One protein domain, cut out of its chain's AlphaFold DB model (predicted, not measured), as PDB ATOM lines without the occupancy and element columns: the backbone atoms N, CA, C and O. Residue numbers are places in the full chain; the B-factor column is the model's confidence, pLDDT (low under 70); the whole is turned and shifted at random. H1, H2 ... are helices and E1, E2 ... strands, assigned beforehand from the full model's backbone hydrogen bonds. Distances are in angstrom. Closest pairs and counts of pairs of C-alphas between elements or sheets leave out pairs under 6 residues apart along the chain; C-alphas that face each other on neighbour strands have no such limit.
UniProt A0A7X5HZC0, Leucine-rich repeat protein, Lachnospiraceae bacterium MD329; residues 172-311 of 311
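What this domain is: This is residues 172 to 311 of the 311 residues of the protein "Leucine-rich repeat protein" of Lachnospiraceae bacterium MD329 (UniProt A0A7X5HZC0). Look for two long helices, H1 and H2, that run the same way and meet over a part of their lengths, each followed by a short strand that heads back; these strands, E1 and E2, lie side by side as a small parallel sheet near the middle. Past the sheet the chain trails off through the short helices H3, H4 and H5, with a long link between H3 and H4, and residues 284 to 291 and 305 to 311 stick out. The printed part has 140 residues, with five named helices and two named strands in the order H1, E1, H2, E2, H3, H4, H5. It is mostly helix, though under half of the residues are in named elements. It is only just compact, close to loose, with a radius of gyration of the C-alphas of 16.9 A and spans of 53 by 38 by 25 A.

How they stand to each other: Begin at residues 173 to 174, which pair antiparallel with residues 177 to 178. H1, residues 191 to 206, only just touches H2, residues 230 to 251, with 3 pairs of C-alphas within 8 A; the closest are those of Arg 194 and Phe 244, 6.9 A apart. Their tilt is a shallow 29 degrees, the same way. H1 is near E1, residues 211 to 214, with 5 pairs of C-alphas within 10 A. E1 is parallel to E2, residues 256 to 259, at 20 degrees; look for N 212 and O 256 at 2.9 A and N 258 and O 212 at 2.8 A. E1, H2 and E2 form a strand-helix-strand unit, two parallel neighbour strands with a helix between, and its crossover is right-handed. Residues 258 to 259 of E2 also pair, parallel, with residues 277 to 278. H3, residues 269 to 272, is close to H2 but not clearly touching: the closest C-alphas, of Leu 242 and Phe 271, are 7.7 A apart. H4, residues 290 to 296, and H5, residues 301 to 304, are apart from each other and from H1, E1, H2, E2 and H3. In H1 and H2 every O i to N i+4 pair is within hydrogen-bond range, in H4 2 of 3; H3 and H5 are too short for such a pair.

Where its parts are: Find C-alpha 191 at (-7.436, 41.275, 268.013); from there H1 runs 22.0 A to residue 206. E1 covers 9.6 A from residue 211 to 214. C-alpha 230 at (-22.449, 29.578, 262.508) begins H2, 31.9 A long to residue 251. E2 covers 10.0 A, residues 256 to 259. H3, residues 269 to 272, has four residues; H4, residues 290 to 296, covers 10.4 A. H5, residues 301 to 304, ends at C-alpha 304, (9.076, 13.082, 278.009).

The domain as a whole: The C-alphas farthest apart, of Asn 175 and Ser 311, are 57.0 A apart. The printed part has no cut and ends at the chain's last residue. The links E1 to H2 and H3 to H4 are long. Mean pLDDT of the printed part is 77.7; residues 284 to 288 and 293 to 311 are among those under 70.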
ATOM      1  N   LEU A 172     -18.024  35.663 272.273       88.50
ATOM      2  CA  LEU A 172     -18.718  34.772 271.353       88.50
ATOM      3  C   LEU A 172     -20.229  34.866 271.568       88.50
ATOM      4  O   LEU A 172     -20.740  34.726 272.685       88.50
ATOM      5  N   ARG A 173     -20.948  35.074 270.466       89.06
ATOM      6  CA  ARG A 173     -22.406  35.188 270.429       89.06
ATOM      7  C   ARG A 173     -23.010  34.156 269.494       89.06
ATOM      8  O   ARG A 173     -22.342  33.659 268.592       89.06
ATOM      9  N   ARG A 174     -24.275  33.829 269.728       88.38
ATOM     10  CA  ARG A 174     -25.116  33.043 268.831       88.38
ATOM     11  C   ARG A 174     -26.497  33.672 268.776       88.38
ATOM     12  O   ARG A 174     -27.173  33.753 269.804       88.38
ATOM     13  N   ASN A 175     -26.919  34.087 267.588       87.88
ATOM     14  CA  ASN A 175     -28.132  34.871 267.366       87.88
ATOM     15  C   ASN A 175     -28.181  36.121 268.269       87.88
ATOM     16  O   ASN A 175     -29.207  36.423 268.876       87.88
ATOM     17  N   GLY A 176     -27.043  36.805 268.430       87.94
ATOM     18  CA  GLY A 176     -26.899  37.997 269.271       87.94
ATOM     19  C   GLY A 176     -26.768  37.727 270.775       87.94
ATOM     20  O   GLY A 176     -26.422  38.642 271.529       87.94
ATOM     21  N   VAL A 177     -26.974  36.486 271.229       87.56
ATOM     22  CA  VAL A 177     -26.901  36.094 272.647       87.56
ATOM     23  C   VAL A 177     -25.506  35.589 272.995       87.56
ATOM     24  O   VAL A 177     -24.952  34.760 272.280       87.56
ATOM     25  N   ILE A 178     -24.942  36.055 274.112       86.25
ATOM     26  CA  ILE A 178     -23.616  35.636 274.591       86.25
ATOM     27  C   ILE A 178     -23.620  34.141 274.939       86.25
ATOM     28  O   ILE A 178     -24.481  33.657 275.677       86.25
ATOM     29  N   ILE A 179     -22.636  33.408 274.419       83.62
ATOM     30  CA  ILE A 179     -22.440  31.984 274.704       83.62
ATOM     31  C   ILE A 179     -21.759  31.833 276.073       83.62
ATOM     32  O   ILE A 179     -20.803  32.541 276.372       83.62
ATOM     33  N   GLY A 180     -22.240  30.894 276.899       76.19
ATOM     34  CA  GLY A 180     -21.651  30.563 278.208       76.19
ATOM     35  C   GLY A 180     -22.221  31.342 279.404       76.19
ATOM     36  O   GLY A 180     -21.942  30.999 280.552       76.19
ATOM     37  N   GLY A 181     -23.084  32.340 279.170       74.19
ATOM     38  CA  GLY A 181     -23.789  33.069 280.231       74.19
ATOM     39  C   GLY A 181     -22.829  33.726 281.227       74.19
ATOM     40  O   GLY A 181     -22.101  34.645 280.866       74.19
ATOM     41  N   ASN A 182     -22.808  33.234 282.471       67.56
ATOM     42  CA  ASN A 182     -21.907  33.721 283.526       67.56
ATOM     43  C   ASN A 182     -20.428  33.355 283.299       67.56
ATOM     44  O   ASN A 182     -19.574  33.873 284.013       67.56
ATOM     45  N   ARG A 183     -20.118  32.473 282.343       70.31
ATOM     46  CA  ARG A 183     -18.759  32.177 281.863       70.31
ATOM     47  C   ARG A 183     -18.698  32.471 280.371       70.31
ATOM     48  O   ARG A 183     -18.750  31.563 279.545       70.31
ATOM     49  N   ALA A 184     -18.707  33.755 280.033       78.81
ATOM     50  CA  ALA A 184     -18.719  34.177 278.643       78.81
ATOM     51  C   ALA A 184     -17.390  33.838 277.964       78.81
ATOM     52  O   ALA A 184     -16.314  34.056 278.524       78.81
ATOM     53  N   PHE A 185     -17.465  33.317 276.743       83.12
ATOM     54  CA  PHE A 185     -16.272  32.957 275.990       83.12
ATOM     55  C   PHE A 185     -15.729  34.147 275.210       83.12
ATOM     56  O   PHE A 185     -16.474  34.800 274.478       83.12
ATOM     57  N   LEU A 186     -14.426  34.387 275.333       86.12
ATOM     58  CA  LEU A 186     -13.721  35.372 274.521       86.12
ATOM     59  C   LEU A 186     -13.615  34.884 273.076       86.12
ATOM     60  O   LEU A 186     -13.324  33.716 272.819       86.12
ATOM     61  N   ASP A 187     -13.820  35.785 272.127       90.69
ATOM     62  CA  ASP A 187     -13.686  35.509 270.710       90.69
ATOM     63  C   ASP A 187     -12.260  35.790 270.228       90.69
ATOM     64  O   ASP A 187     -11.867  36.932 270.017       90.69
ATOM     65  N   PHE A 188     -11.479  34.731 270.003       92.56
ATOM     66  CA  PHE A 188     -10.112  34.840 269.492       92.56
ATOM     67  C   PHE A 188     -10.002  35.409 268.069       92.56
ATOM     68  O   PHE A 188      -8.886  35.712 267.651       92.56
ATOM     69  N   ARG A 189     -11.110  35.601 267.334       94.06
ATOM     70  CA  ARG A 189     -11.116  36.373 266.076       94.06
ATOM     71  C   ARG A 189     -10.875  37.863 266.308       94.06
ATOM     72  O   ARG A 189     -10.381  38.541 265.413       94.06
ATOM     73  N   CYS A 190     -11.187  38.357 267.502       94.25
ATOM     74  CA  CYS A 190     -10.926  39.731 267.896       94.25
ATOM     75  C   CYS A 190      -9.451  39.911 268.265       94.25
ATOM     76  O   CYS A 190      -8.870  39.121 269.017       94.25
ATOM     77  N   GLU A 191      -8.839  40.971 267.747       94.25
ATOM     78  CA  GLU A 191      -7.436  41.275 268.013       94.25
ATOM     79  C   GLU A 191      -7.224  41.684 269.476       94.25
ATOM     80  O   GLU A 191      -6.246  41.278 270.097       94.25
ATOM     81  N   GLU A 192      -8.187  42.391 270.061       89.56
ATOM     82  CA  GLU A 192      -8.192  42.846 271.449       89.56
ATOM     83  C   GLU A 192      -8.088  41.675 272.433       89.56
ATOM     84  O   GLU A 192      -7.334  41.744 273.403       89.56
ATOM     85  N   VAL A 193      -8.784  40.568 272.151       88.56
ATOM     86  CA  VAL A 193      -8.714  39.331 272.945       88.56
ATOM     87  C   VAL A 193      -7.329  38.704 272.855       88.56
ATOM     88  O   VAL A 193      -6.766  38.296 273.873       88.56
ATOM     89  N   ARG A 194      -6.758  38.621 271.649       92.50
ATOM     90  CA  ARG A 194      -5.420  38.047 271.456       92.50
ATOM     91  C   ARG A 194      -4.343  38.897 272.120       92.50
ATOM     92  O   ARG A 194      -3.474  38.333 272.777       92.50
ATOM     93  N   ASN A 195      -4.430  40.220 272.004       86.75
ATOM     94  CA  ASN A 195      -3.501  41.152 272.639       86.75
ATOM     95  C   ASN A 195      -3.593  41.057 274.164       86.75
ATOM     96  O   ASN A 195      -2.580  40.829 274.814       86.75
ATOM     97  N   TYR A 196      -4.807  41.090 274.726       82.69
ATOM     98  CA  TYR A 196      -5.025  40.901 276.163       82.69
ATOM     99  C   TYR A 196      -4.431  39.576 276.668       82.69
ATOM    100  O   TYR A 196      -3.768  39.523 277.705       82.69
ATOM    101  N   THR A 197      -4.663  38.488 275.927       84.69
ATOM    102  CA  THR A 197      -4.196  37.152 276.318       84.69
ATOM    103  C   THR A 197      -2.675  37.044 276.188       84.69
ATOM    104  O   THR A 197      -2.038  36.452 277.055       84.69
ATOM    105  N   MET A 198      -2.070  37.641 275.153       88.81
ATOM    106  CA  MET A 198      -0.611  37.714 275.017       88.81
ATOM    107  C   MET A 198       0.003  38.543 276.145       88.81
ATOM    108  O   MET A 198       0.969  38.095 276.743       88.81
ATOM    109  N   ASP A 199      -0.580  39.688 276.503       80.31
ATOM    110  CA  ASP A 199      -0.089  40.517 277.608       80.31
ATOM    111  C   ASP A 199      -0.117  39.757 278.946       80.31
ATOM    112  O   ASP A 199       0.796  39.883 279.764       80.31
ATOM    113  N   ALA A 200      -1.141  38.925 279.166       77.25
ATOM    114  CA  ALA A 200      -1.201  38.041 280.328       77.25
ATOM    115  C   ALA A 200      -0.085  36.983 280.303       77.25
ATOM    116  O   ALA A 200       0.581  36.770 281.317       77.25
ATOM    117  N   VAL A 201       0.154  36.354 279.149       82.81
ATOM    118  CA  VAL A 201       1.249  35.389 278.965       82.81
ATOM    119  C   VAL A 201       2.614  36.054 279.164       82.81
ATOM    120  O   VAL A 201       3.460  35.494 279.856       82.81
ATOM    121  N   ASP A 202       2.821  37.253 278.622       81.94
ATOM    122  CA  ASP A 202       4.040  38.047 278.771       81.94
ATOM    123  C   ASP A 202       4.313  38.368 280.238       81.94
ATOM    124  O   ASP A 202       5.435  38.192 280.721       81.94
ATOM    125  N   CYS A 203       3.272  38.802 280.955       73.19
ATOM    126  CA  CYS A 203       3.324  39.080 282.382       73.19
ATOM    127  C   CYS A 203       3.753  37.822 283.149       73.19
ATOM    128  O   CYS A 203       4.799  37.835 283.798       73.19
ATOM    129  N   LEU A 204       3.041  36.702 282.975       75.19
ATOM    130  CA  LEU A 204       3.367  35.420 283.613       75.19
ATOM    131  C   LEU A 204       4.800  34.968 283.299       75.19
ATOM    132  O   LEU A 204       5.556  34.595 284.197       75.19
ATOM    133  N   TYR A 205       5.208  35.035 282.033       80.44
ATOM    134  CA  TYR A 205       6.544  34.624 281.619       80.44
ATOM    135  C   TYR A 205       7.636  35.501 282.243       80.44
ATOM    136  O   TYR A 205       8.666  34.978 282.688       80.44
ATOM    137  N   SER A 206       7.402  36.820 282.317       75.38
ATOM    138  CA  SER A 206       8.304  37.779 282.968       75.38
ATOM    139  C   SER A 206       8.483  37.493 284.460       75.38
ATOM    140  O   SER A 206       9.559  37.737 284.991       75.38
ATOM    141  N   MET A 207       7.473  36.883 285.090       68.44
ATOM    142  CA  MET A 207       7.470  36.460 286.494       68.44
ATOM    143  C   MET A 207       8.140  35.093 286.716       68.44
ATOM    144  O   MET A 207       8.111  34.565 287.824       68.44
ATOM    145  N   GLY A 208       8.710  34.485 285.669       73.38
ATOM    146  CA  GLY A 208       9.364  33.177 285.747       73.38
ATOM    147  C   GLY A 208       8.437  31.978 285.518       73.38
ATOM    148  O   GLY A 208       8.901  30.840 285.583       73.38
ATOM    149  N   VAL A 209       7.153  32.186 285.199       76.81
ATOM    150  CA  VAL A 209       6.230  31.081 284.894       76.81
ATOM    151  C   VAL A 209       6.637  30.414 283.579       76.81
ATOM    152  O   VAL A 209       6.922  31.083 282.584       76.81
ATOM    153  N   ARG A 210       6.686  29.078 283.587       81.81
ATOM    154  CA  ARG A 210       7.035  28.234 282.425       81.81
ATOM    155  C   ARG A 210       6.022  27.131 282.135       81.81
ATOM    156  O   ARG A 210       6.235  26.334 281.229       81.81
ATOM    157  N   TYR A 211       4.933  27.070 282.891       82.19
ATOM    158  CA  TYR A 211       3.873  26.086 282.715       82.19
ATOM    159  C   TYR A 211       2.514  26.782 282.794       82.19
ATOM    160  O   TYR A 211       2.242  27.501 283.755       82.19
ATOM    161  N   ILE A 212       1.673  26.560 281.786       80.94
ATOM    162  CA  ILE A 212       0.296  27.053 281.724       80.94
ATOM    163  C   ILE A 212      -0.634  25.866 281.495       80.94
ATOM    164  O   ILE A 212      -0.532  25.173 280.482       80.94
ATOM    165  N   LYS A 213      -1.596  25.678 282.401       81.06
ATOM    166  CA  LYS A 213      -2.738  24.788 282.188       81.06
ATOM    167  C   LYS A 213      -3.878  25.581 281.544       81.06
ATOM    168  O   LYS A 213      -4.553  26.366 282.200       81.06
ATOM    169  N   ASN A 214      -4.073  25.390 280.245       81.81
ATOM    170  CA  ASN A 214      -5.146  25.987 279.456       81.81
ATOM    171  C   ASN A 214      -6.442  25.191 279.648       81.81
ATOM    172  O   ASN A 214      -6.740  24.277 278.871       81.81
ATOM    173  N   ASP A 215      -7.185  25.529 280.698       77.38
ATOM    174  CA  ASP A 215      -8.458  24.898 281.025       77.38
ATOM    175  C   ASP A 215      -9.653  25.572 280.334       77.38
ATOM    176  O   ASP A 215      -9.667  26.780 280.107       77.38
ATOM    177  N   TYR A 216     -10.646  24.770 279.956       76.50
ATOM    178  CA  TYR A 216     -11.799  25.206 279.171       76.50
ATOM    179  C   TYR A 216     -13.064  24.465 279.612       76.50
ATOM    180  O   TYR A 216     -13.362  23.372 279.127       76.50
ATOM    181  N   ASN A 217     -13.815  25.057 280.543       72.56
ATOM    182  CA  ASN A 217     -14.840  24.339 281.312       72.56
ATOM    183  C   ASN A 217     -16.287  24.524 280.842       72.56
ATOM    184  O   ASN A 217     -17.200  24.572 281.672       72.56
ATOM    185  N   HIS A 218     -16.530  24.652 279.536       72.19
ATOM    186  CA  HIS A 218     -17.890  24.693 278.997       72.19
ATOM    187  C   HIS A 218     -17.899  24.399 277.484       72.19
ATOM    188  O   HIS A 218     -16.930  24.660 276.780       72.19
ATOM    189  N   ASN A 219     -19.004  23.874 276.950       70.50
ATOM    190  CA  ASN A 219     -19.142  23.597 275.515       70.50
ATOM    191  C   ASN A 219     -19.639  24.828 274.741       70.50
ATOM    192  O   ASN A 219     -20.598  25.474 275.165       70.50
ATOM    193  N   LEU A 220     -19.033  25.108 273.578       71.19
ATOM    194  CA  LEU A 220     -19.476  26.152 272.636       71.19
ATOM    195  C   LEU A 220     -20.696  25.743 271.786       71.19
ATOM    196  O   LEU A 220     -21.264  26.572 271.077       71.19
ATOM    197  N   CYS A 221     -21.148  24.487 271.886       65.50
ATOM    198  CA  CYS A 221     -22.251  23.935 271.092       65.50
ATOM    199  C   CYS A 221     -22.051  24.165 269.569       65.50
ATOM    200  O   CYS A 221     -20.934  24.091 269.070       65.50
ATOM    201  N   ILE A 222     -23.138  24.363 268.813       68.69
ATOM    202  CA  ILE A 222     -23.221  24.175 267.348       68.69
ATOM    203  C   ILE A 222     -22.839  25.420 266.506       68.69
ATOM    204  O   ILE A 222     -23.347  25.585 265.400       68.69
ATOM    205  N   GLY A 223     -21.979  26.311 267.010       81.88
ATOM    206  CA  GLY A 223     -21.460  27.457 266.242       81.88
ATOM    207  C   GLY A 223     -21.647  28.836 266.888       81.88
ATOM    208  O   GLY A 223     -22.308  28.956 267.922       81.88
ATOM    209  N   CYS A 224     -21.077  29.871 266.264       88.12
ATOM    210  CA  CYS A 224     -21.138  31.268 266.712       88.12
ATOM    211  C   CYS A 224     -21.312  32.259 265.546       88.12
ATOM    212  O   CYS A 224     -21.009  31.951 264.397       88.12
ATOM    213  N   ASP A 225     -21.810  33.454 265.862       90.00
ATOM    214  CA  ASP A 225     -22.055  34.556 264.927       90.00
ATOM    215  C   ASP A 225     -20.746  35.094 264.310       90.00
ATOM    216  O   ASP A 225     -19.646  34.754 264.749       90.00
ATOM    217  N   GLY A 226     -20.850  35.993 263.326       83.75
ATOM    218  CA  GLY A 226     -19.707  36.767 262.813       83.75
ATOM    219  C   GLY A 226     -18.957  36.147 261.629       83.75
ATOM    220  O   GLY A 226     -17.821  36.530 261.385       83.75
ATOM    221  N   ALA A 227     -19.573  35.203 260.918       88.38
ATOM    222  CA  ALA A 227     -19.095  34.657 259.644       88.38
ATOM    223  C   ALA A 227     -20.291  34.260 258.755       88.38
ATOM    224  O   ALA A 227     -21.439  34.365 259.195       88.38
ATOM    225  N   ASP A 228     -20.039  33.758 257.539       87.00
ATOM    226  CA  ASP A 228     -21.102  33.400 256.576       87.00
ATOM    227  C   ASP A 228     -22.030  32.280 257.087       87.00
ATOM    228  O   ASP A 228     -23.166  32.132 256.635       87.00
ATOM    229  N   SER A 229     -21.566  31.488 258.058       90.12
ATOM    230  CA  SER A 229     -22.376  30.509 258.783       90.12
ATOM    231  C   SER A 229     -21.901  30.337 260.227       90.12
ATOM    232  O   SER A 229     -20.741  30.595 260.552       90.12
ATOM    233  N   LEU A 230     -22.782  29.826 261.097       87.25
ATOM    234  CA  LEU A 230     -22.449  29.578 262.508       87.25
ATOM    235  C   LEU A 230     -21.274  28.596 262.679       87.25
ATOM    236  O   LEU A 230     -20.454  28.744 263.588       87.25
ATOM    237  N   SER A 231     -21.183  27.584 261.812       87.88
ATOM    238  CA  SER A 231     -20.086  26.611 261.819       87.88
ATOM    239  C   SER A 231     -18.769  27.238 261.371       87.88
ATOM    240  O   SER A 231     -17.727  26.948 261.960       87.88
ATOM    241  N   GLN A 232     -18.812  28.116 260.367       91.12
ATOM    242  CA  GLN A 232     -17.643  28.856 259.910       91.12
ATOM    243  C   GLN A 232     -17.119  29.795 260.996       91.12
ATOM    244  O   GLN A 232     -15.920  29.781 261.256       91.12
ATOM    245  N   GLY A 233     -17.998  30.512 261.704       90.81
ATOM    246  CA  GLY A 233     -17.578  31.393 262.796       90.81
ATOM    247  C   GLY A 233     -16.805  30.639 263.879       90.81
ATOM    248  O   GLY A 233     -15.744  31.078 264.326       90.81
ATOM    249  N   LEU A 234     -17.277  29.441 264.239       89.19
ATOM    250  CA  LEU A 234     -16.604  28.593 265.222       89.19
ATOM    251  C   LEU A 234     -15.279  28.025 264.696       89.19
ATOM    252  O   LEU A 234     -14.309  27.914 265.449       89.19
ATOM    253  N   ALA A 235     -15.219  27.671 263.411       90.31
ATOM    254  CA  ALA A 235     -13.994  27.200 262.773       90.31
ATOM    255  C   ALA A 235     -12.918  28.297 262.725       90.31
ATOM    256  O   ALA A 235     -11.759  28.022 263.036       90.31
ATOM    257  N   GLU A 236     -13.302  29.531 262.395       93.88
ATOM    258  CA  GLU A 236     -12.424  30.703 262.390       93.88
ATOM    259  C   GLU A 236     -11.927  31.034 263.799       93.88
ATOM    260  O   GLU A 236     -10.721  31.166 264.001       93.88
ATOM    261  N   HIS A 237     -12.820  31.060 264.794       92.25
ATOM    262  CA  HIS A 237     -12.453  31.213 266.203       92.25
ATOM    263  C   HIS A 237     -11.408  30.179 266.646       92.25
ATOM    264  O   HIS A 237     -10.368  30.532 267.207       92.25
ATOM    265  N   ARG A 238     -11.643  28.894 266.346       89.56
ATOM    266  CA  ARG A 238     -10.693  27.818 266.654       89.56
ATOM    267  C   ARG A 238      -9.358  28.023 265.938       89.56
ATOM    268  O   ARG A 238      -8.314  27.811 266.548       89.56
ATOM    269  N   ALA A 239      -9.376  28.391 264.659       92.75
ATOM    270  CA  ALA A 239      -8.158  28.612 263.886       92.75
ATOM    271  C   ALA A 239      -7.322  29.758 264.473       92.75
ATOM    272  O   ALA A 239      -6.112  29.605 264.634       92.75
ATOM    273  N   GLU A 240      -7.961  30.864 264.850       95.38
ATOM    274  CA  GLU A 240      -7.300  32.005 265.489       95.38
ATOM    275  C   GLU A 240      -6.744  31.660 266.874       95.38
ATOM    276  O   GLU A 240      -5.612  32.027 267.184       95.38
ATOM    277  N   PHE A 241      -7.475  30.882 267.677       92.19
ATOM    278  CA  PHE A 241      -6.963  30.379 268.951       92.19
ATOM    279  C   PHE A 241      -5.703  29.514 268.764       92.19
ATOM    280  O   PHE A 241      -4.706  29.697 269.459       92.19
ATOM    281  N   LEU A 242      -5.704  28.589 267.799       92.31
ATOM    282  CA  LEU A 242      -4.535  27.742 267.535       92.31
ATOM    283  C   LEU A 242      -3.342  28.557 267.012       92.31
ATOM    284  O   LEU A 242      -2.220  28.337 267.466       92.31
ATOM    285  N   ARG A 243      -3.578  29.544 266.136       95.31
ATOM    286  CA  ARG A 243      -2.542  30.498 265.694       95.31
ATOM    287  C   ARG A 243      -1.967  31.287 266.866       95.31
ATOM    288  O   ARG A 243      -0.758  31.491 266.924       95.31
ATOM    289  N   PHE A 244      -2.809  31.716 267.805       95.62
ATOM    290  CA  PHE A 244      -2.361  32.378 269.028       95.62
ATOM    291  C   PHE A 244      -1.430  31.469 269.848       95.62
ATOM    292  O   PHE A 244      -0.352  31.904 270.245       95.62
ATOM    293  N   ILE A 245      -1.779  30.192 270.033       93.19
ATOM    294  CA  ILE A 245      -0.913  29.227 270.729       93.19
ATOM    295  C   ILE A 245       0.435  29.067 270.015       93.19
ATOM    296  O   ILE A 245       1.479  29.076 270.665       93.19
ATOM    297  N   GLU A 246       0.452  28.982 268.683       95.12
ATOM    298  CA  GLU A 246       1.710  28.951 267.924       95.12
ATOM    299  C   GLU A 246       2.550  30.217 268.130       95.12
ATOM    300  O   GLU A 246       3.771  30.125 268.269       95.12
ATOM    301  N   GLN A 247       1.919  31.395 268.190       96.75
ATOM    302  CA  GLN A 247       2.609  32.655 268.481       96.75
ATOM    303  C   GLN A 247       3.223  32.653 269.883       96.75
ATOM    304  O   GLN A 247       4.387  33.029 270.024       96.75
ATOM    305  N   VAL A 248       2.488  32.174 270.895       94.75
ATOM    306  CA  VAL A 248       3.007  32.015 272.262       94.75
ATOM    307  C   VAL A 248       4.230  31.101 272.260       94.75
ATOM    308  O   VAL A 248       5.285  31.502 272.742       94.75
ATOM    309  N   LYS A 249       4.142  29.914 271.649       93.69
ATOM    310  CA  LYS A 249       5.257  28.950 271.603       93.69
ATOM    311  C   LYS A 249       6.452  29.457 270.798       93.69
ATOM    312  O   LYS A 249       7.592  29.133 271.116       93.69
ATOM    313  N   LYS A 250       6.217  30.262 269.758       96.62
ATOM    314  CA  LYS A 250       7.287  30.915 268.993       96.62
ATOM    315  C   LYS A 250       8.008  31.977 269.827       96.62
ATOM    316  O   LYS A 250       9.223  32.106 269.706       96.62
ATOM    317  N   LYS A 251       7.271  32.743 270.634       97.62
ATOM    318  CA  LYS A 251       7.821  33.790 271.504       97.62
ATOM    319  C   LYS A 251       8.515  33.206 272.742       97.62
ATOM    320  O   LYS A 251       9.557  33.714 273.142       97.62
ATOM    321  N   TYR A 252       7.968  32.119 273.285       95.56
ATOM    322  CA  TYR A 252       8.389  31.464 274.524       95.56
ATOM    323  C   TYR A 252       8.581  29.952 274.306       95.56
ATOM    324  O   TYR A 252       7.707  29.156 274.651       95.56
ATOM    325  N   PRO A 253       9.705  29.526 273.698       94.50
ATOM    326  CA  PRO A 253       9.921  28.131 273.295       94.50
ATOM    327  C   PRO A 253      10.098  27.145 274.463       94.50
ATOM    328  O   PRO A 253      10.034  25.933 274.252       94.50
ATOM    329  N   ASP A 254      10.343  27.641 275.675       92.12
ATOM    330  CA  ASP A 254      10.449  26.891 276.929       92.12
ATOM    331  C   ASP A 254       9.151  26.907 277.762       92.12
ATOM    332  O   ASP A 254       9.097  26.265 278.810       92.12
ATOM    333  N   MET A 255       8.099  27.598 277.304       88.06
ATOM    334  CA  MET A 255       6.771  27.541 277.916       88.06
ATOM    335  C   MET A 255       6.090  26.210 277.582       88.06
ATOM    336  O   MET A 255       5.901  25.875 276.413       88.06
ATOM    337  N   ILE A 256       5.668  25.479 278.611       85.81
ATOM    338  CA  ILE A 256       4.862  24.262 278.498       85.81
ATOM    339  C   ILE A 256       3.387  24.645 278.583       85.81
ATOM    340  O   ILE A 256       2.951  25.214 279.584       85.81
ATOM    341  N   ILE A 257       2.606  24.290 277.563       86.75
ATOM    342  CA  ILE A 257       1.157  24.510 277.553       86.75
ATOM    343  C   ILE A 257       0.434  23.165 277.622       86.75
ATOM    344  O   ILE A 257       0.516  22.338 276.709       86.75
ATOM    345  N   GLU A 258      -0.306  22.955 278.708       83.88
ATOM    346  CA  GLU A 258      -1.183  21.805 278.896       83.88
ATOM    347  C   GLU A 258      -2.616  22.146 278.493       83.88
ATOM    348  O   GLU A 258      -3.189  23.121 278.964       83.88
ATOM    349  N   SER A 259      -3.222  21.317 277.651       84.56
ATOM    350  CA  SER A 259      -4.649  21.402 277.343       84.56
ATOM    351  C   SER A 259      -5.476  20.706 278.418       84.56
ATOM    352  O   SER A 259      -5.261  19.531 278.703       84.56
ATOM    353  N   CYS A 260      -6.466  21.409 278.959       82.75
ATOM    354  CA  CYS A 260      -7.496  20.869 279.836       82.75
ATOM    355  C   CYS A 260      -8.873  21.361 279.370       82.75
ATOM    356  O   CYS A 260      -8.998  22.401 278.718       82.75
ATOM    357  N   SER A 261      -9.909  20.572 279.616       79.88
ATOM    358  CA  SER A 261     -11.293  20.962 279.344       79.88
ATOM    359  C   SER A 261     -12.220  20.036 280.121       79.88
ATOM    360  O   SER A 261     -12.678  19.031 279.563       79.88
ATOM    361  N   SER A 262     -12.387  20.310 281.419       81.81
ATOM    362  CA  SER A 262     -13.052  19.400 282.367       81.81
ATOM    363  C   SER A 262     -12.527  17.959 282.214       81.81
ATOM    364  O   SER A 262     -13.224  17.035 281.777       81.81
ATOM    365  N   GLY A 263     -11.214  17.813 282.401       80.12
ATOM    366  CA  GLY A 263     -10.434  16.671 281.948       80.12
ATOM    367  C   GLY A 263     -10.074  16.771 280.463       80.12
ATOM    368  O   GLY A 263      -9.274  17.617 280.063       80.12
ATOM    369  N   ALA A 264     -10.648  15.886 279.645       81.69
ATOM    370  CA  ALA A 264     -10.179  15.620 278.284       81.69
ATOM    371  C   ALA A 264     -11.229  15.817 277.176       81.69
ATOM    372  O   ALA A 264     -11.109  15.230 276.099       81.69
ATOM    373  N   MET A 265     -12.260  16.642 277.401       81.56
ATOM    374  CA  MET A 265     -13.323  16.880 276.404       81.56
ATOM    375  C   MET A 265     -12.823  17.462 275.061       81.56
ATOM    376  O   MET A 265     -13.506  17.335 274.048       81.56
ATOM    377  N   ARG A 266     -11.621  18.052 275.030       80.06
ATOM    378  CA  ARG A 266     -10.941  18.641 273.861       80.06
ATOM    379  C   ARG A 266      -9.658  17.886 273.478       80.06
ATOM    380  O   ARG A 266      -8.738  18.440 272.887       80.06
ATOM    381  N   ALA A 267      -9.571  16.606 273.819       80.12
ATOM    382  CA  ALA A 267      -8.417  15.774 273.494       80.12
ATOM    383  C   ALA A 267      -8.454  15.207 272.060       80.12
ATOM    384  O   ALA A 267      -8.254  14.010 271.842       80.12
ATOM    385  N   ASP A 268      -8.723  16.050 271.061       82.06
ATOM    386  CA  ASP A 268      -8.652  15.653 269.656       82.06
ATOM    387  C   ASP A 268      -7.252  15.883 269.069       82.06
ATOM    388  O   ASP A 268      -6.499  16.761 269.496       82.06
ATOM    389  N   TYR A 269      -6.896  15.101 268.045       80.25
ATOM    390  CA  TYR A 269      -5.581  15.196 267.399       80.25
ATOM    391  C   TYR A 269      -5.296  16.595 266.831       80.25
ATOM    392  O   TYR A 269      -4.149  17.044 266.829       80.25
ATOM    393  N   GLY A 270      -6.335  17.289 266.362       78.69
ATOM    394  CA  GLY A 270      -6.216  18.637 265.826       78.69
ATOM    395  C   GLY A 270      -5.849  19.663 266.891       78.69
ATOM    396  O   GLY A 270      -5.212  20.649 266.551       78.69
ATOM    397  N   PHE A 271      -6.200  19.434 268.155       80.94
ATOM    398  CA  PHE A 271      -5.848  20.317 269.265       80.94
ATOM    399  C   PHE A 271      -4.521  19.920 269.921       80.94
ATOM    400  O   PHE A 271      -3.638  20.760 270.091       80.94
ATOM    401  N   ILE A 272      -4.326  18.624 270.197       83.31
ATOM    402  CA  ILE A 272      -3.126  18.096 270.872       83.31
ATOM    403  C   ILE A 272      -1.847  18.403 270.085       83.31
ATOM    404  O   ILE A 272      -0.806  18.629 270.688       83.31
ATOM    405  N   LYS A 273      -1.907  18.486 268.748       86.06
ATOM    406  CA  LYS A 273      -0.750  18.857 267.912       86.06
ATOM    407  C   LYS A 273      -0.103  20.193 268.320       86.06
ATOM    408  O   LYS A 273       1.095  20.368 268.107       86.06
ATOM    409  N   TYR A 274      -0.879  21.126 268.865       86.62
ATOM    410  CA  TYR A 274      -0.409  22.467 269.226       86.62
ATOM    411  C   TYR A 274       0.023  22.571 270.696       86.62
ATOM    412  O   TYR A 274       0.708  23.521 271.073       86.62
ATOM    413  N   MET A 275      -0.323  21.578 271.514       87.88
ATOM    414  CA  MET A 275      -0.135  21.568 272.966       87.88
ATOM    415  C   MET A 275       1.032  20.654 273.344       87.88
ATOM    416  O   MET A 275       1.389  19.748 272.594       87.88
ATOM    417  N   ASP A 276       1.652  20.893 274.495       88.00
ATOM    418  CA  ASP A 276       2.761  20.059 274.982       88.00
ATOM    419  C   ASP A 276       2.251  18.876 275.811       88.00
ATOM    420  O   ASP A 276       2.834  17.788 275.785       88.00
ATOM    421  N   LEU A 277       1.138  19.084 276.522       86.00
ATOM    422  CA  LEU A 277       0.483  18.114 277.397       86.00
ATOM    423  C   LEU A 277      -1.045  18.160 277.232       86.00
ATOM    424  O   LEU A 277      -1.605  19.133 276.730       86.00
ATOM    425  N   GLN A 278      -1.721  17.102 277.679       85.62
ATOM    426  CA  GLN A 278      -3.181  17.004 277.713       85.62
ATOM    427  C   GLN A 278      -3.615  16.392 279.048       85.62
ATOM    428  O   GLN A 278      -3.277  15.240 279.329       85.62
ATOM    429  N   SER A 279      -4.402  17.135 279.827       83.75
ATOM    430  CA  SER A 279      -5.120  16.613 280.988       83.75
ATOM    431  C   SER A 279      -6.075  15.509 280.542       83.75
ATOM    432  O   SER A 279      -6.791  15.644 279.549       83.75
ATOM    433  N   VAL A 280      -6.086  14.404 281.277       79.50
ATOM    434  CA  VAL A 280      -6.823  13.182 280.913       79.50
ATOM    435  C   VAL A 280      -8.170  13.060 281.625       79.50
ATOM    436  O   VAL A 280      -9.104  12.475 281.082       79.50
ATOM    437  N   SER A 281      -8.289  13.599 282.839       79.69
ATOM    438  CA  SER A 281      -9.517  13.585 283.632       79.69
ATOM    439  C   SER A 281      -9.394  14.519 284.832       79.69
ATOM    440  O   SER A 281      -8.292  14.719 285.334       79.69
ATOM    441  N   ASP A 282     -10.531  15.011 285.320       74.94
ATOM    442  CA  ASP A 282     -10.631  15.649 286.640       74.94
ATOM    443  C   ASP A 282     -10.725  14.608 287.772       74.94
ATOM    444  O   ASP A 282     -10.629  14.943 288.950       74.94
ATOM    445  N   HIS A 283     -10.913  13.323 287.446       72.38
ATOM    446  CA  HIS A 283     -10.879  12.253 288.437       72.38
ATOM    447  C   HIS A 283      -9.435  11.962 288.851       72.38
ATOM    448  O   HIS A 283      -8.711  11.249 288.163       72.38
ATOM    449  N   GLU A 284      -9.043  12.444 290.026       67.38
ATOM    450  CA  GLU A 284      -7.689  12.255 290.569       67.38
ATOM    451  C   GLU A 284      -7.428  10.820 291.069       67.38
ATOM    452  O   GLU A 284      -6.287  10.395 291.254       67.38
ATOM    453  N   ILE A 285      -8.489  10.027 291.245       67.06
ATOM    454  CA  ILE A 285      -8.430   8.664 291.786       67.06
ATOM    455  C   ILE A 285      -8.307   7.633 290.653       67.06
ATOM    456  O   ILE A 285      -9.209   6.831 290.387       67.06
ATOM    457  N   TYR A 286      -7.171   7.663 289.955       64.31
ATOM    458  CA  TYR A 286      -6.941   6.865 288.743       64.31
ATOM    459  C   TYR A 286      -6.919   5.348 288.974       64.31
ATOM    460  O   TYR A 286      -7.283   4.589 288.076       64.31
ATOM    461  N   TYR A 287      -6.555   4.886 290.174       61.66
ATOM    462  CA  TYR A 287      -6.572   3.456 290.514       61.66
ATOM    463  C   TYR A 287      -7.990   2.866 290.536       61.66
ATOM    464  O   TYR A 287      -8.160   1.684 290.251       61.66
ATOM    465  N   ASN A 288      -9.009   3.695 290.785       68.69
ATOM    466  CA  ASN A 288     -10.412   3.289 290.709       68.69
ATOM    467  C   ASN A 288     -10.967   3.336 289.277       68.69
ATOM    468  O   ASN A 288     -12.039   2.795 289.025       68.69
ATOM    469  N   ASN A 289     -10.253   3.964 288.334       70.31
ATOM    470  CA  ASN A 289     -10.703   4.158 286.954       70.31
ATOM    471  C   ASN A 289      -9.567   3.924 285.935       70.31
ATOM    472  O   ASN A 289      -9.265   4.803 285.121       70.31
ATOM    473  N   PRO A 290      -8.929   2.738 285.922       72.12
ATOM    474  CA  PRO A 290      -7.771   2.469 285.063       72.12
ATOM    475  C   PRO A 290      -8.090   2.565 283.561       72.12
ATOM    476  O   PRO A 290      -7.192   2.769 282.743       72.12
ATOM    477  N   SER A 291      -9.368   2.451 283.181       75.56
ATOM    478  CA  SER A 291      -9.853   2.629 281.809       75.56
ATOM    479  C   SER A 291      -9.603   4.036 281.255       75.56
ATOM    480  O   SER A 291      -9.324   4.166 280.064       75.56
ATOM    481  N   ILE A 292      -9.639   5.071 282.104       71.81
ATOM    482  CA  ILE A 292      -9.395   6.469 281.713       71.81
ATOM    483  C   ILE A 292      -7.967   6.625 281.171       71.81
ATOM    484  O   ILE A 292      -7.764   7.143 280.076       71.81
ATOM    485  N   MET A 293      -6.976   6.093 281.894       67.44
ATOM    486  CA  MET A 293      -5.567   6.166 281.494       67.44
ATOM    487  C   MET A 293      -5.237   5.230 280.331       67.44
ATOM    488  O   MET A 293      -4.487   5.603 279.425       67.44
ATOM    489  N   ARG A 294      -5.798   4.014 280.343       65.31
ATOM    490  CA  ARG A 294      -5.494   2.960 279.363       65.31
ATOM    491  C   ARG A 294      -5.916   3.327 277.940       65.31
ATOM    492  O   ARG A 294      -5.240   2.944 276.993       65.31
ATOM    493  N   ASN A 295      -6.999   4.086 277.785       62.84
ATOM    494  CA  ASN A 295      -7.489   4.497 276.468       62.84
ATOM    495  C   ASN A 295      -6.791   5.759 275.926       62.84
ATOM    496  O   ASN A 295      -6.847   6.013 274.726       62.84
ATOM    497  N   PHE A 296      -6.082   6.515 276.774       60.19
ATOM    498  CA  PHE A 296      -5.297   7.695 276.382       60.19
ATOM    499  C   PHE A 296      -3.833   7.383 276.015       60.19
ATOM    500  O   PHE A 296      -3.143   8.187 275.380       60.19
ATOM    501  N   THR A 297      -3.330   6.205 276.392       49.50
ATOM    502  CA  THR A 297      -1.921   5.816 276.240       49.50
ATOM    503  C   THR A 297      -1.614   5.254 274.848       49.50
ATOM    504  O   THR A 297      -1.326   4.073 274.711       49.50
ATOM    505  N   ILE A 298      -1.625   6.082 273.790       44.44
ATOM    506  CA  ILE A 298      -1.084   5.650 272.475       44.44
ATOM    507  C   ILE A 298      -0.050   6.596 271.824       44.44
ATOM    508  O   ILE A 298       0.603   6.167 270.877       44.44
ATOM    509  N   LYS A 299       0.272   7.816 272.314       42.03
ATOM    510  CA  LYS A 299       1.381   8.561 271.642       42.03
ATOM    511  C   LYS A 299       2.259   9.563 272.399       42.03
ATOM    512  O   LYS A 299       3.364   9.800 271.922       42.03
ATOM    513  N   HIS A 300       1.864  10.135 273.539       44.38
ATOM    514  CA  HIS A 300       2.599  11.304 274.079       44.38
ATOM    515  C   HIS A 300       3.563  11.037 275.252       44.38
ATOM    516  O   HIS A 300       4.435  11.861 275.511       44.38
ATOM    517  N   MET A 301       3.540   9.856 275.886       35.91
ATOM    518  CA  MET A 301       4.520   9.527 276.942       35.91
ATOM    519  C   MET A 301       5.939   9.209 276.428       35.91
ATOM    520  O   MET A 301       6.878   9.168 277.221       35.91
ATOM    521  N   MET A 302       6.147   9.017 275.118       32.84
ATOM    522  CA  MET A 302       7.477   8.667 274.589       32.84
ATOM    523  C   MET A 302       8.425   9.864 274.404       32.84
ATOM    524  O   MET A 302       9.635   9.654 274.328       32.84
ATOM    525  N   ASN A 303       7.927  11.107 274.396       36.50
ATOM    526  CA  ASN A 303       8.785  12.291 274.239       36.50
ATOM    527  C   ASN A 303       9.298  12.868 275.569       36.50
ATOM    528  O   ASN A 303      10.366  13.479 275.585       36.50
ATOM    529  N   PHE A 304       8.621  12.611 276.693       33.31
ATOM    530  CA  PHE A 304       9.076  13.082 278.009       33.31
ATOM    531  C   PHE A 304      10.303  12.318 278.530       33.31
ATOM    532  O   PHE A 304      11.185  12.909 279.150       33.31
ATOM    533  N   ARG A 305      10.450  11.028 278.193       30.78
ATOM    534  CA  ARG A 305      11.617  10.229 278.615       30.78
ATOM    535  C   ARG A 305      12.929  10.571 277.900       30.78
ATOM    536  O   ARG A 305      13.971  10.085 278.325       30.78
ATOM    537  N   LYS A 306      12.917  11.402 276.851       30.97
ATOM    538  CA  LYS A 306      14.147  11.823 276.149       30.97
ATOM    539  C   LYS A 306      14.705  13.178 276.592       30.97
ATOM    540  O   LYS A 306      15.814  13.502 276.193       30.97
ATOM    541  N   ARG A 307      13.981  13.963 277.402       35.53
ATOM    542  CA  ARG A 307      14.428  15.306 277.836       35.53
ATOM    543  C   ARG A 307      14.785  15.428 279.322       35.53
ATOM    544  O   ARG A 307      15.243  16.485 279.723       35.53
ATOM    545  N   GLN A 308      14.648  14.362 280.113       31.52
ATOM    546  CA  GLN A 308      15.117  14.317 281.511       31.52
ATOM    547  C   GLN A 308      16.434  13.544 281.706       31.52
ATOM    548  O   GLN A 308      16.799  13.212 282.826       31.52
ATOM    549  N   VAL A 309      17.169  13.273 280.623       31.53
ATOM    550  CA  VAL A 309      18.551  12.780 280.702       31.53
ATOM    551  C   VAL A 309      19.459  13.784 280.006       31.53
ATOM    552  O   VAL A 309      19.949  13.536 278.911       31.53
ATOM    553  N   ILE A 310      19.639  14.942 280.633       28.72
ATOM    554  CA  ILE A 310      20.897  15.683 280.558       28.72
ATOM    555  C   ILE A 310      21.205  16.087 282.000       28.72
ATOM    556  O   ILE A 310      20.391  16.743 282.648       28.72
ATOM    557  N   SER A 311      22.323  15.547 282.477       32.12
ATOM    558  CA  SER A 311      23.009  15.814 283.744       32.12
ATOM    559  C   SER A 311      23.251  17.292 284.004       32.12
ATOM    560  O   SER A 311      23.627  17.969 283.018       32.12
TER     561      SER A 311